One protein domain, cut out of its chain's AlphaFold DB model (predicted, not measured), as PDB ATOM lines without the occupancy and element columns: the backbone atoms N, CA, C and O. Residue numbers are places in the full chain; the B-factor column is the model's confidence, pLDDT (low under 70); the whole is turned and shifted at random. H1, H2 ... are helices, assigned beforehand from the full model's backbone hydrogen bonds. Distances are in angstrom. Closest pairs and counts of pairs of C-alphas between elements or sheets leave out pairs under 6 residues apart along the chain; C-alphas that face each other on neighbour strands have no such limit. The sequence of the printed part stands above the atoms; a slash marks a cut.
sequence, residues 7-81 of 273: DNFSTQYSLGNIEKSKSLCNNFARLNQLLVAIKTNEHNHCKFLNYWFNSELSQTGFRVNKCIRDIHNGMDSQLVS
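This is residues 7 to 81 of the 273 residues of the protein "Vir protein, putative" of Plasmodium vivax (UniProt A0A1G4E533). Two helices, H2 and H3, make a helical hairpin, and H4 lies crosswise over one side of it. The short helix H1 sits in the corner where the first part of H2 comes near H4, and the turn of the hairpin, residues 37 to 43, sticks out at the other end. The printed part has 75 residues with four named helices, in the order H1, H2, H3, H4, and no named strand; its class is all helix. It is compact, with a radius of gyration of the C-alphas of 12.3 A, and spans 36 by 27 by 17 A.

H2, residues 18 to 38, is the hub, touching three other helices. H3, residues 45 to 58, forms a helical hairpin with H2: they only just touch, with 3 pairs of C-alphas within 8 A, the closest being those of Leu 35 and His 45 at 6.2 A. They run opposite ways at a shallow tilt of 17 degrees. H4, residues 68 to 79, is about perpendicular to H2, at 81 degrees. H2 with residues 25 to 29 alone and H4 with residues 75 to 79 alone only just touch, with 3 pairs of C-alphas within 8 A; the closest C-alphas, of Cys 25 and Met 75, are 6.0 A apart. H3 and H4 are close but not clearly touching, with the closest C-alphas, of Phe 53 and Ile 68, 7.3 A apart; they are about perpendicular, at 73 degrees. H1, residues 7 to 12, touches residues 18 to 25 of H2 alone, closest at the C-alphas of Ser 10 and Ser 21, 4.9 A, at a steep tilt of 63 degrees, opposite ways. H1 also touches residues 74 to 78 of H4 alone, closest at the C-alphas of Phe 9 and Met 75, 6.3 A; they run opposite ways at a tilt of 36 degrees, only just steep. H1 and H3 are apart. The helix packing is mostly crossed, with 1 of 4 touching pairs at a shallow tilt. Every O i to N i+4 pair is within hydrogen-bond range in H1, H2, H3 and H4.

H2 is the longest helix by residues, running 30.5 A from C-alpha 18 at (-121.662, -42.848, 44.111) to C-alpha 38 at (-119.030, -58.350, 70.234). H3 measures 19.8 A from first to last C-alpha, H4 16.5 A and H1 8.9 A. H1 begins at C-alpha 7, (-125.645, -50.228, 44.810), and H4 ends at C-alpha 79, (-128.656, -54.198, 54.287).

The two C-alphas farthest apart, of Asn 17 and Asn 41, are 36.2 A apart. The printed part has no cut. The link from H1 to H2 is tight, and those from H2 to H3 and from H3 to H4 are short. Residues 37 to 43 stand free. The mean pLDDT of the printed part is 87.0; residues 41 to 43 and residue 61 are under 70.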
ATOM      1  N   ASP A   7    -125.409 -50.970  46.052       86.75
ATOM      2  CA  ASP A   7    -125.645 -50.228  44.810       86.75
ATOM      3  C   ASP A   7    -126.873 -49.328  44.934       86.75
ATOM      4  O   ASP A   7    -126.779 -48.122  44.690       86.75
ATOM      5  N   ASN A   8    -127.986 -49.862  45.438       87.50
ATOM      6  CA  ASN A   8    -129.209 -49.083  45.631       87.50
ATOM      7  C   ASN A   8    -129.041 -47.953  46.665       87.50
ATOM      8  O   ASN A   8    -129.547 -46.848  46.475       87.50
ATOM      9  N   PHE A   9    -128.275 -48.184  47.739       90.19
ATOM     10  CA  PHE A   9    -127.936 -47.114  48.685       90.19
ATOM     11  C   PHE A   9    -127.199 -45.970  47.977       90.19
ATOM     12  O   PHE A   9    -127.537 -44.794  48.134       90.19
ATOM     13  N   SER A  10    -126.181 -46.317  47.190       89.75
ATOM     14  CA  SER A  10    -125.265 -45.350  46.590       89.75
ATOM     15  C   SER A  10    -125.912 -44.447  45.536       89.75
ATOM     16  O   SER A  10    -125.489 -43.300  45.375       89.75
ATOM     17  N   THR A  11    -126.964 -44.924  44.864       87.12
ATOM     18  CA  THR A  11    -127.753 -44.128  43.914       87.12
ATOM     19  C   THR A  11    -128.713 -43.170  44.624       87.12
ATOM     20  O   THR A  11    -128.879 -42.034  44.183       87.12
ATOM     21  N   GLN A  12    -129.298 -43.582  45.752       85.81
ATOM     22  CA  GLN A  12    -130.237 -42.769  46.540       85.81
ATOM     23  C   GLN A  12    -129.541 -41.732  47.438       85.81
ATOM     24  O   GLN A  12    -130.088 -40.663  47.730       85.81
ATOM     25  N   TYR A  13    -128.328 -42.041  47.899       83.50
ATOM     26  CA  TYR A  13    -127.549 -41.211  48.811       83.50
ATOM     27  C   TYR A  13    -126.198 -40.886  48.183       83.50
ATOM     28  O   TYR A  13    -125.209 -41.548  48.466       83.50
ATOM     29  N   SER A  14    -126.125 -39.843  47.353       80.94
ATOM     30  CA  SER A  14    -124.855 -39.367  46.784       80.94
ATOM     31  C   SER A  14    -124.090 -38.500  47.797       80.94
ATOM     32  O   SER A  14    -124.218 -37.276  47.831       80.94
ATOM     33  N   LEU A  15    -123.304 -39.140  48.666       83.06
ATOM     34  CA  LEU A  15    -122.510 -38.518  49.726       83.06
ATOM     35  C   LEU A  15    -121.158 -38.066  49.161       83.06
ATOM     36  O   LEU A  15    -120.093 -38.552  49.529       83.06
ATOM     37  N   GLY A  16    -121.206 -37.122  48.225       82.69
ATOM     38  CA  GLY A  16    -120.052 -36.669  47.449       82.69
ATOM     39  C   GLY A  16    -120.014 -37.304  46.061       82.69
ATOM     40  O   GLY A  16    -120.137 -36.582  45.075       82.69
ATOM     41  N   ASN A  17    -119.877 -38.629  45.979       86.56
ATOM     42  CA  ASN A  17    -120.083 -39.390  44.744       86.56
ATOM     43  C   ASN A  17    -120.593 -40.814  45.045       86.56
ATOM     44  O   ASN A  17    -120.558 -41.266  46.190       86.56
ATOM     45  N   ILE A  18    -121.062 -41.507  44.006       88.75
ATOM     46  CA  ILE A  18    -121.662 -42.848  44.111       88.75
ATOM     47  C   ILE A  18    -120.658 -43.864  44.676       88.75
ATOM     48  O   ILE A  18    -120.990 -44.619  45.585       88.75
ATOM     49  N   GLU A  19    -119.412 -43.853  44.198       89.19
ATOM     50  CA  GLU A  19    -118.373 -44.793  44.641       89.19
ATOM     51  C   GLU A  19    -118.073 -44.663  46.139       89.19
ATOM     52  O   GLU A  19    -117.980 -45.667  46.846       89.19
ATOM     53  N   LYS A  20    -117.989 -43.433  46.653       86.94
ATOM     54  CA  LYS A  20    -117.787 -43.150  48.077       86.94
ATOM     55  C   LYS A  20    -118.969 -43.605  48.914       86.94
ATOM     56  O   LYS A  20    -118.764 -44.241  49.943       86.94
ATOM     57  N   SER A  21    -120.194 -43.336  48.468       90.00
ATOM     58  CA  SER A  21    -121.395 -43.826  49.148       90.00
ATOM     59  C   SER A  21    -121.442 -45.346  49.210       90.00
ATOM     60  O   SER A  21    -121.728 -45.912  50.266       90.00
ATOM     61  N   LYS A  22    -121.117 -46.011  48.094       90.88
ATOM     62  CA  LYS A  22    -121.042 -47.472  48.016       90.88
ATOM     63  C   LYS A  22    -119.960 -48.010  48.951       90.88
ATOM     64  O   LYS A  22    -120.214 -48.941  49.710       90.88
ATOM     65  N   SER A  23    -118.771 -47.402  48.943       90.94
ATOM     66  CA  SER A  23    -117.663 -47.777  49.826       90.94
ATOM     67  C   SER A  23    -118.024 -47.615  51.302       90.94
ATOM     68  O   SER A  23    -117.757 -48.517  52.091       90.94
ATOM     69  N   LEU A  24    -118.657 -46.502  51.677       92.00
ATOM     70  CA  LEU A  24    -119.078 -46.241  53.051       92.00
ATOM     71  C   LEU A  24    -120.091 -47.287  53.536       92.00
ATOM     72  O   LEU A  24    -119.915 -47.846  54.613       92.00
ATOM     73  N   CYS A  25    -121.101 -47.600  52.721       92.81
ATOM     74  CA  CYS A  25    -122.095 -48.629  53.037       92.81
ATOM     75  C   CYS A  25    -121.464 -50.028  53.163       92.81
ATOM     76  O   CYS A  25    -121.754 -50.751  54.114       92.81
ATOM     77  N   ASN A  26    -120.533 -50.389  52.274       90.94
ATOM     78  CA  ASN A  26    -119.814 -51.665  52.362       90.94
ATOM     79  C   ASN A  26    -118.958 -51.764  53.633       90.94
ATOM     80  O   ASN A  26    -118.912 -52.817  54.273       90.94
ATOM     81  N   ASN A  27    -118.282 -50.675  54.005       92.81
ATOM     82  CA  ASN A  27    -117.500 -50.614  55.236       92.81
ATOM     83  C   ASN A  27    -118.406 -50.716  56.466       92.81
ATOM     84  O   ASN A  27    -118.096 -51.477  57.381       92.81
ATOM     85  N   PHE A  28    -119.552 -50.030  56.452       93.56
ATOM     86  CA  PHE A  28    -120.556 -50.145  57.504       93.56
ATOM     87  C   PHE A  28    -121.073 -51.580  57.640       93.56
ATOM     88  O   PHE A  28    -121.103 -52.092  58.752       93.56
ATOM     89  N   ALA A  29    -121.396 -52.270  56.543       92.00
ATOM     90  CA  ALA A  29    -121.869 -53.654  56.596       92.00
ATOM     91  C   ALA A  29    -120.863 -54.591  57.294       92.00
ATOM     92  O   ALA A  29    -121.243 -55.380  58.160       92.00
ATOM     93  N   ARG A  30    -119.570 -54.458  56.965       91.44
ATOM     94  CA  ARG A  30    -118.485 -55.224  57.603       91.44
ATOM     95  C   ARG A  30    -118.329 -54.862  59.077       91.44
ATOM     96  O   ARG A  30    -118.235 -55.749  59.922       91.44
ATOM     97  N   LEU A  31    -118.327 -53.567  59.393       93.12
ATOM     98  CA  LEU A  31    -118.213 -53.097  60.769       93.12
ATOM     99  C   LEU A  31    -119.397 -53.568  61.618       93.12
ATOM    100  O   LEU A  31    -119.203 -54.039  62.733       93.12
ATOM    101  N   ASN A  32    -120.613 -53.490  61.083       91.75
ATOM    102  CA  ASN A  32    -121.826 -53.930  61.751       91.75
ATOM    103  C   ASN A  32    -121.754 -55.422  62.104       91.75
ATOM    104  O   ASN A  32    -122.047 -55.784  63.238       91.75
ATOM    105  N   GLN A  33    -121.286 -56.277  61.188       89.88
ATOM    106  CA  GLN A  33    -121.072 -57.703  61.474       89.88
ATOM    107  C   GLN A  33    -120.111 -57.923  62.654       89.88
ATOM    108  O   GLN A  33    -120.412 -58.712  63.550       89.88
ATOM    109  N   LEU A  34    -118.994 -57.188  62.698       91.12
ATOM    110  CA  LEU A  34    -118.041 -57.257  63.812       91.12
ATOM    111  C   LEU A  34    -118.668 -56.775  65.126       91.12
ATOM    112  O   LEU A  34    -118.545 -57.434  66.156       91.12
ATOM    113  N   LEU A  35    -119.382 -55.651  65.090       91.12
ATOM    114  CA  LEU A  35    -120.040 -55.079  66.261       91.12
ATOM    115  C   LEU A  35    -121.150 -55.986  66.801       91.12
ATOM    116  O   LEU A  35    -121.279 -56.131  68.013       91.12
ATOM    117  N   VAL A  36    -121.909 -56.650  65.927       90.62
ATOM    118  CA  VAL A  36    -122.910 -57.653  66.315       90.62
ATOM    119  C   VAL A  36    -122.266 -58.826  67.045       90.62
ATOM    120  O   VAL A  36    -122.839 -59.294  68.027       90.62
ATOM    121  N   ALA A  37    -121.092 -59.279  66.602       89.00
ATOM    122  CA  ALA A  37    -120.383 -60.387  67.236       89.00
ATOM    123  C   ALA A  37    -119.901 -60.048  68.658       89.00
ATOM    124  O   ALA A  37    -119.865 -60.927  69.515       89.00
ATOM    125  N   ILE A  38    -119.573 -58.779  68.932       84.81
ATOM    126  CA  ILE A  38    -119.030 -58.350  70.234       84.81
ATOM    127  C   ILE A  38    -120.043 -57.632  71.138       84.81
ATOM    128  O   ILE A  38    -119.718 -57.313  72.282       84.81
ATOM    129  N   LYS A  39    -121.273 -57.375  70.670       82.00
ATOM    130  CA  LYS A  39    -122.256 -56.528  71.379       82.00
ATOM    131  C   LYS A  39    -122.618 -57.004  72.789       82.00
ATOM    132  O   LYS A  39    -123.038 -56.191  73.605       82.00
ATOM    133  N   THR A  40    -122.487 -58.302  73.073       76.06
ATOM    134  CA  THR A  40    -122.751 -58.884  74.402       76.06
ATOM    135  C   THR A  40    -121.633 -58.601  75.398       76.06
ATOM    136  O   THR A  40    -121.889 -58.562  76.596       76.06
ATOM    137  N   ASN A  41    -120.414 -58.393  74.902       69.31
ATOM    138  CA  ASN A  41    -119.214 -58.208  75.713       69.31
ATOM    139  C   ASN A  41    -118.878 -56.718  75.870       69.31
ATOM    140  O   ASN A  41    -118.307 -56.315  76.877       69.31
ATOM    141  N   GLU A  42    -119.271 -55.895  74.892       69.88
ATOM    142  CA  GLU A  42    -118.946 -54.472  74.839       69.88
ATOM    143  C   GLU A  42    -120.200 -53.592  74.862       69.88
ATOM    144  O   GLU A  42    -120.851 -53.338  73.842       69.88
ATOM    145  N   HIS A  43    -120.506 -53.028  76.033       69.12
ATOM    146  CA  HIS A  43    -121.642 -52.115  76.221       69.12
ATOM    147  C   HIS A  43    -121.522 -50.797  75.432       69.12
ATOM    148  O   HIS A  43    -122.490 -50.046  75.332       69.12
ATOM    149  N   ASN A  44    -120.352 -50.493  74.859       84.00
ATOM    150  CA  ASN A  44    -120.094 -49.234  74.157       84.00
ATOM    151  C   ASN A  44    -120.106 -49.348  72.619       84.00
ATOM    152  O   ASN A  44    -119.787 -48.360  71.955       84.00
ATOM    153  N   HIS A  45    -120.517 -50.483  72.037       87.88
ATOM    154  CA  HIS A  45    -120.539 -50.687  70.578       87.88
ATOM    155  C   HIS A  45    -121.314 -49.591  69.820       87.88
ATOM    156  O   HIS A  45    -120.820 -49.085  68.817       87.88
ATOM    157  N   CYS A  46    -122.466 -49.132  70.330       91.31
ATOM    158  CA  CYS A  46    -123.208 -48.032  69.701       91.31
ATOM    159  C   CYS A  46    -122.494 -46.676  69.795       91.31
ATOM    160  O   CYS A  46    -122.563 -45.880  68.861       91.31
ATOM    161  N   LYS A  47    -121.775 -46.400  70.893       92.00
ATOM    162  CA  LYS A  47    -120.982 -45.163  71.017       92.00
ATOM    163  C   LYS A  47    -119.815 -45.169  70.039       92.00
ATOM    164  O   LYS A  47    -119.538 -44.143  69.422       92.00
ATOM    165  N   PHE A  48    -119.169 -46.322  69.882       91.88
ATOM    166  CA  PHE A  48    -118.126 -46.507  68.883       91.88
ATOM    167  C   PHE A  48    -118.682 -46.356  67.465       91.88
ATOM    168  O   PHE A  48    -118.110 -45.609  66.681       91.88
ATOM    169  N   LEU A  49    -119.825 -46.973  67.155       94.12
ATOM    170  CA  LEU A  49    -120.470 -46.822  65.851       94.12
ATOM    171  C   LEU A  49    -120.822 -45.358  65.553       94.12
ATOM    172  O   LEU A  49    -120.568 -44.875  64.452       94.12
ATOM    173  N   ASN A  50    -121.344 -44.629  66.546       94.88
ATOM    174  CA  ASN A  50    -121.632 -43.203  66.416       94.88
ATOM    175  C   ASN A  50    -120.365 -42.385  66.137       94.88
ATOM    176  O   ASN A  50    -120.358 -41.544  65.238       94.88
ATOM    177  N   TYR A  51    -119.287 -42.652  66.878       94.62
ATOM    178  CA  TYR A  51    -117.980 -42.049  66.627       94.62
ATOM    179  C   TYR A  51    -117.482 -42.352  65.209       94.62
ATOM    180  O   TYR A  51    -117.151 -41.422  64.475       94.62
ATOM    181  N   TRP A  52    -117.483 -43.626  64.813       95.25
ATOM    182  CA  TRP A  52    -116.995 -44.085  63.516       95.25
ATOM    183  C   TRP A  52    -117.728 -43.387  62.371       95.25
ATOM    184  O   TRP A  52    -117.083 -42.786  61.518       95.25
ATOM    185  N   PHE A  53    -119.065 -43.350  62.402       93.88
ATOM    186  CA  PHE A  53    -119.851 -42.654  61.378       93.88
ATOM    187  C   PHE A  53    -119.496 -41.170  61.276       93.88
ATOM    188  O   PHE A  53    -119.320 -40.654  60.175       93.88
ATOM    189  N   ASN A  54    -119.395 -40.480  62.416       93.31
ATOM    190  CA  ASN A  54    -119.023 -39.067  62.441       93.31
ATOM    191  C   ASN A  54    -117.609 -38.849  61.886       93.31
ATOM    192  O   ASN A  54    -117.402 -37.913  61.113       93.31
ATOM    193  N   SER A  55    -116.660 -39.715  62.242       92.69
ATOM    194  CA  SER A  55    -115.277 -39.653  61.767       92.69
ATOM    195  C   SER A  55    -115.191 -39.877  60.257       92.69
ATOM    196  O   SER A  55    -114.687 -39.007  59.543       92.69
ATOM    197  N   GLU A  56    -115.778 -40.962  59.743       91.00
ATOM    198  CA  GLU A  56    -115.793 -41.282  58.311       91.00
ATOM    199  C   GLU A  56    -116.420 -40.161  57.478       91.00
ATOM    200  O   GLU A  56    -115.839 -39.691  56.501       91.00
ATOM    201  N   LEU A  57    -117.581 -39.666  57.906       90.19
ATOM    202  CA  LEU A  57    -118.308 -38.614  57.198       90.19
ATOM    203  C   LEU A  57    -117.645 -37.233  57.287       90.19
ATOM    204  O   LEU A  57    -117.975 -36.350  56.493       90.19
ATOM    205  N   SER A  58    -116.716 -37.035  58.229       87.94
ATOM    206  CA  SER A  58    -115.908 -35.814  58.331       87.94
ATOM    207  C   SER A  58    -114.724 -35.789  57.362       87.94
ATOM    208  O   SER A  58    -114.146 -34.722  57.127       87.94
ATOM    209  N   GLN A  59    -114.369 -36.937  56.772       82.94
ATOM    210  CA  GLN A  59    -113.262 -37.031  55.831       82.94
ATOM    211  C   GLN A  59    -113.535 -36.235  54.550       82.94
ATOM    212  O   GLN A  59    -114.669 -36.029  54.104       82.94
ATOM    213  N   THR A  60    -112.451 -35.788  53.916       72.44
ATOM    214  CA  THR A  60    -112.548 -34.935  52.732       72.44
ATOM    215  C   THR A  60    -113.316 -35.605  51.585       72.44
ATOM    216  O   THR A  60    -113.122 -36.764  51.210       72.44
ATOM    217  N   GLY A  61    -114.214 -34.828  50.983       67.75
ATOM    218  CA  GLY A  61    -114.982 -35.230  49.811       67.75
ATOM    219  C   GLY A  61    -116.211 -36.093  50.095       67.75
ATOM    220  O   GLY A  61    -116.810 -36.554  49.126       67.75
ATOM    221  N   PHE A  62    -116.607 -36.276  51.356       78.06
ATOM    222  CA  PHE A  62    -118.019 -36.474  51.672       78.06
ATOM    223  C   PHE A  62    -118.733 -35.116  51.648       78.06
ATOM    224  O   PHE A  62    -118.203 -34.101  52.102       78.06
ATOM    225  N   ARG A  63    -119.935 -35.076  51.066       75.25
ATOM    226  CA  ARG A  63    -120.813 -33.897  51.078       75.25
ATOM    227  C   ARG A  63    -122.083 -34.262  51.821       75.25
ATOM    228  O   ARG A  63    -123.039 -34.755  51.231       75.25
ATOM    229  N   VAL A  64    -122.048 -34.075  53.132       71.50
ATOM    230  CA  VAL A  64    -123.128 -34.486  54.024       71.50
ATOM    231  C   VAL A  64    -124.066 -33.311  54.240       71.50
ATOM    232  O   VAL A  64    -123.750 -32.373  54.963       71.50
ATOM    233  N   ASN A  65    -125.220 -33.358  53.583       71.00
ATOM    234  CA  ASN A  65    -126.335 -32.435  53.810       71.00
ATOM    235  C   ASN A  65    -127.484 -33.079  54.608       71.00
ATOM    236  O   ASN A  65    -128.464 -32.406  54.910       71.00
ATOM    237  N   LYS A  66    -127.374 -34.375  54.926       76.50
ATOM    238  CA  LYS A  66    -128.352 -35.149  55.701       76.50
ATOM    239  C   LYS A  66    -127.836 -35.408  57.115       76.50
ATOM    240  O   LYS A  66    -126.627 -35.437  57.344       76.50
ATOM    241  N   CYS A  67    -128.747 -35.636  58.056       84.50
ATOM    242  CA  CYS A  67    -128.379 -36.056  59.404       84.50
ATOM    243  C   CYS A  67    -127.740 -37.451  59.370       84.50
ATOM    244  O   CYS A  67    -128.137 -38.302  58.572       84.50
ATOM    245  N   ILE A  68    -126.785 -37.715  60.268       89.62
ATOM    246  CA  ILE A  68    -126.093 -39.017  60.333       89.62
ATOM    247  C   ILE A  68    -127.083 -40.161  60.550       89.62
ATOM    248  O   ILE A  68    -126.963 -41.206  59.918       89.62
ATOM    249  N   ARG A  69    -128.111 -39.928  61.371       91.38
ATOM    250  CA  ARG A  69    -129.213 -40.869  61.581       91.38
ATOM    251  C   ARG A  69    -129.902 -41.277  60.276       91.38
ATOM    252  O   ARG A  69    -130.184 -42.452  60.087       91.38
ATOM    253  N   ASP A  70    -130.145 -40.337  59.364       90.00
ATOM    254  CA  ASP A  70    -130.852 -40.623  58.108       90.00
ATOM    255  C   ASP A  70    -129.975 -41.422  57.142       90.00
ATOM    256  O   ASP A  70    -130.470 -42.252  56.380       90.00
ATOM    257  N   ILE A  71    -128.664 -41.169  57.175       91.94
ATOM    258  CA  ILE A  71    -127.673 -41.930  56.413       91.94
ATOM    259  C   ILE A  71    -127.595 -43.362  56.949       91.94
ATOM    260  O   ILE A  71    -127.689 -44.303  56.166       91.94
ATOM    261  N   HIS A  72    -127.478 -43.517  58.269       93.44
ATOM    262  CA  HIS A  72    -127.445 -44.813  58.941       93.44
ATOM    263  C   HIS A  72    -128.698 -45.636  58.655       93.44
ATOM    264  O   HIS A  72    -128.586 -46.749  58.161       93.44
ATOM    265  N   ASN A  73    -129.886 -45.065  58.873       91.50
ATOM    266  CA  ASN A  73    -131.151 -45.748  58.604       91.50
ATOM    267  C   ASN A  73    -131.287 -46.110  57.118       91.50
ATOM    268  O   ASN A  73    -131.795 -47.177  56.783       91.50
ATOM    269  N   GLY A  74    -130.794 -45.241  56.229       91.12
ATOM    270  CA  GLY A  74    -130.691 -45.526  54.803       91.12
ATOM    271  C   GLY A  74    -129.865 -46.782  54.538       91.12
ATOM    272  O   GLY A  74    -130.366 -47.696  53.892       91.12
ATOM    273  N   MET A  75    -128.644 -46.871  55.068       91.81
ATOM    274  CA  MET A  75    -127.796 -48.059  54.902       91.81
ATOM    275  C   MET A  75    -128.409 -49.303  55.547       91.81
ATOM    276  O   MET A  75    -128.512 -50.331  54.886       91.81
ATOM    277  N   ASP A  76    -128.858 -49.203  56.799       91.81
ATOM    278  CA  ASP A  76    -129.454 -50.310  57.551       91.81
ATOM    279  C   ASP A  76    -130.644 -50.908  56.784       91.81
ATOM    280  O   ASP A  76    -130.685 -52.113  56.545       91.81
ATOM    281  N   SER A  77    -131.538 -50.061  56.258       89.81
ATOM    282  CA  SER A  77    -132.691 -50.506  55.461       89.81
ATOM    283  C   SER A  77    -132.310 -51.273  54.190       89.81
ATOM    284  O   SER A  77    -133.011 -52.211  53.812       89.81
ATOM    285  N   GLN A  78    -131.199 -50.910  53.536       88.88
ATOM    286  CA  GLN A  78    -130.719 -51.620  52.347       88.88
ATOM    287  C   GLN A  78    -130.109 -52.971  52.726       88.88
ATOM    288  O   GLN A  78    -130.347 -53.977  52.056       88.88
ATOM    289  N   LEU A  79    -129.370 -53.009  53.834       89.75
ATOM    290  CA  LEU A  79    -128.656 -54.198  54.287       89.75
ATOM    291  C   LEU A  79    -129.571 -55.259  54.908       89.75
ATOM    292  O   LEU A  79    -129.267 -56.442  54.779       89.75
ATOM    293  N   VAL A  80    -130.711 -54.874  55.494       86.56
ATOM    294  CA  VAL A  80    -131.721 -55.802  56.051       86.56
ATOM    295  C   VAL A  80    -132.240 -56.813  55.021       86.56
ATOM    296  O   VAL A  80    -132.689 -57.896  55.391       86.56
ATOM    297  N   SER A  81    -132.143 -56.512  53.723       78.62
ATOM    298  CA  SER A  81    -132.483 -57.468  52.662       78.62
ATOM    299  C   SER A  81    -131.533 -58.680  52.593       78.62
ATOM    300  O   SER A  81    -131.902 -59.723  52.048       78.62
TER     301      SER A  81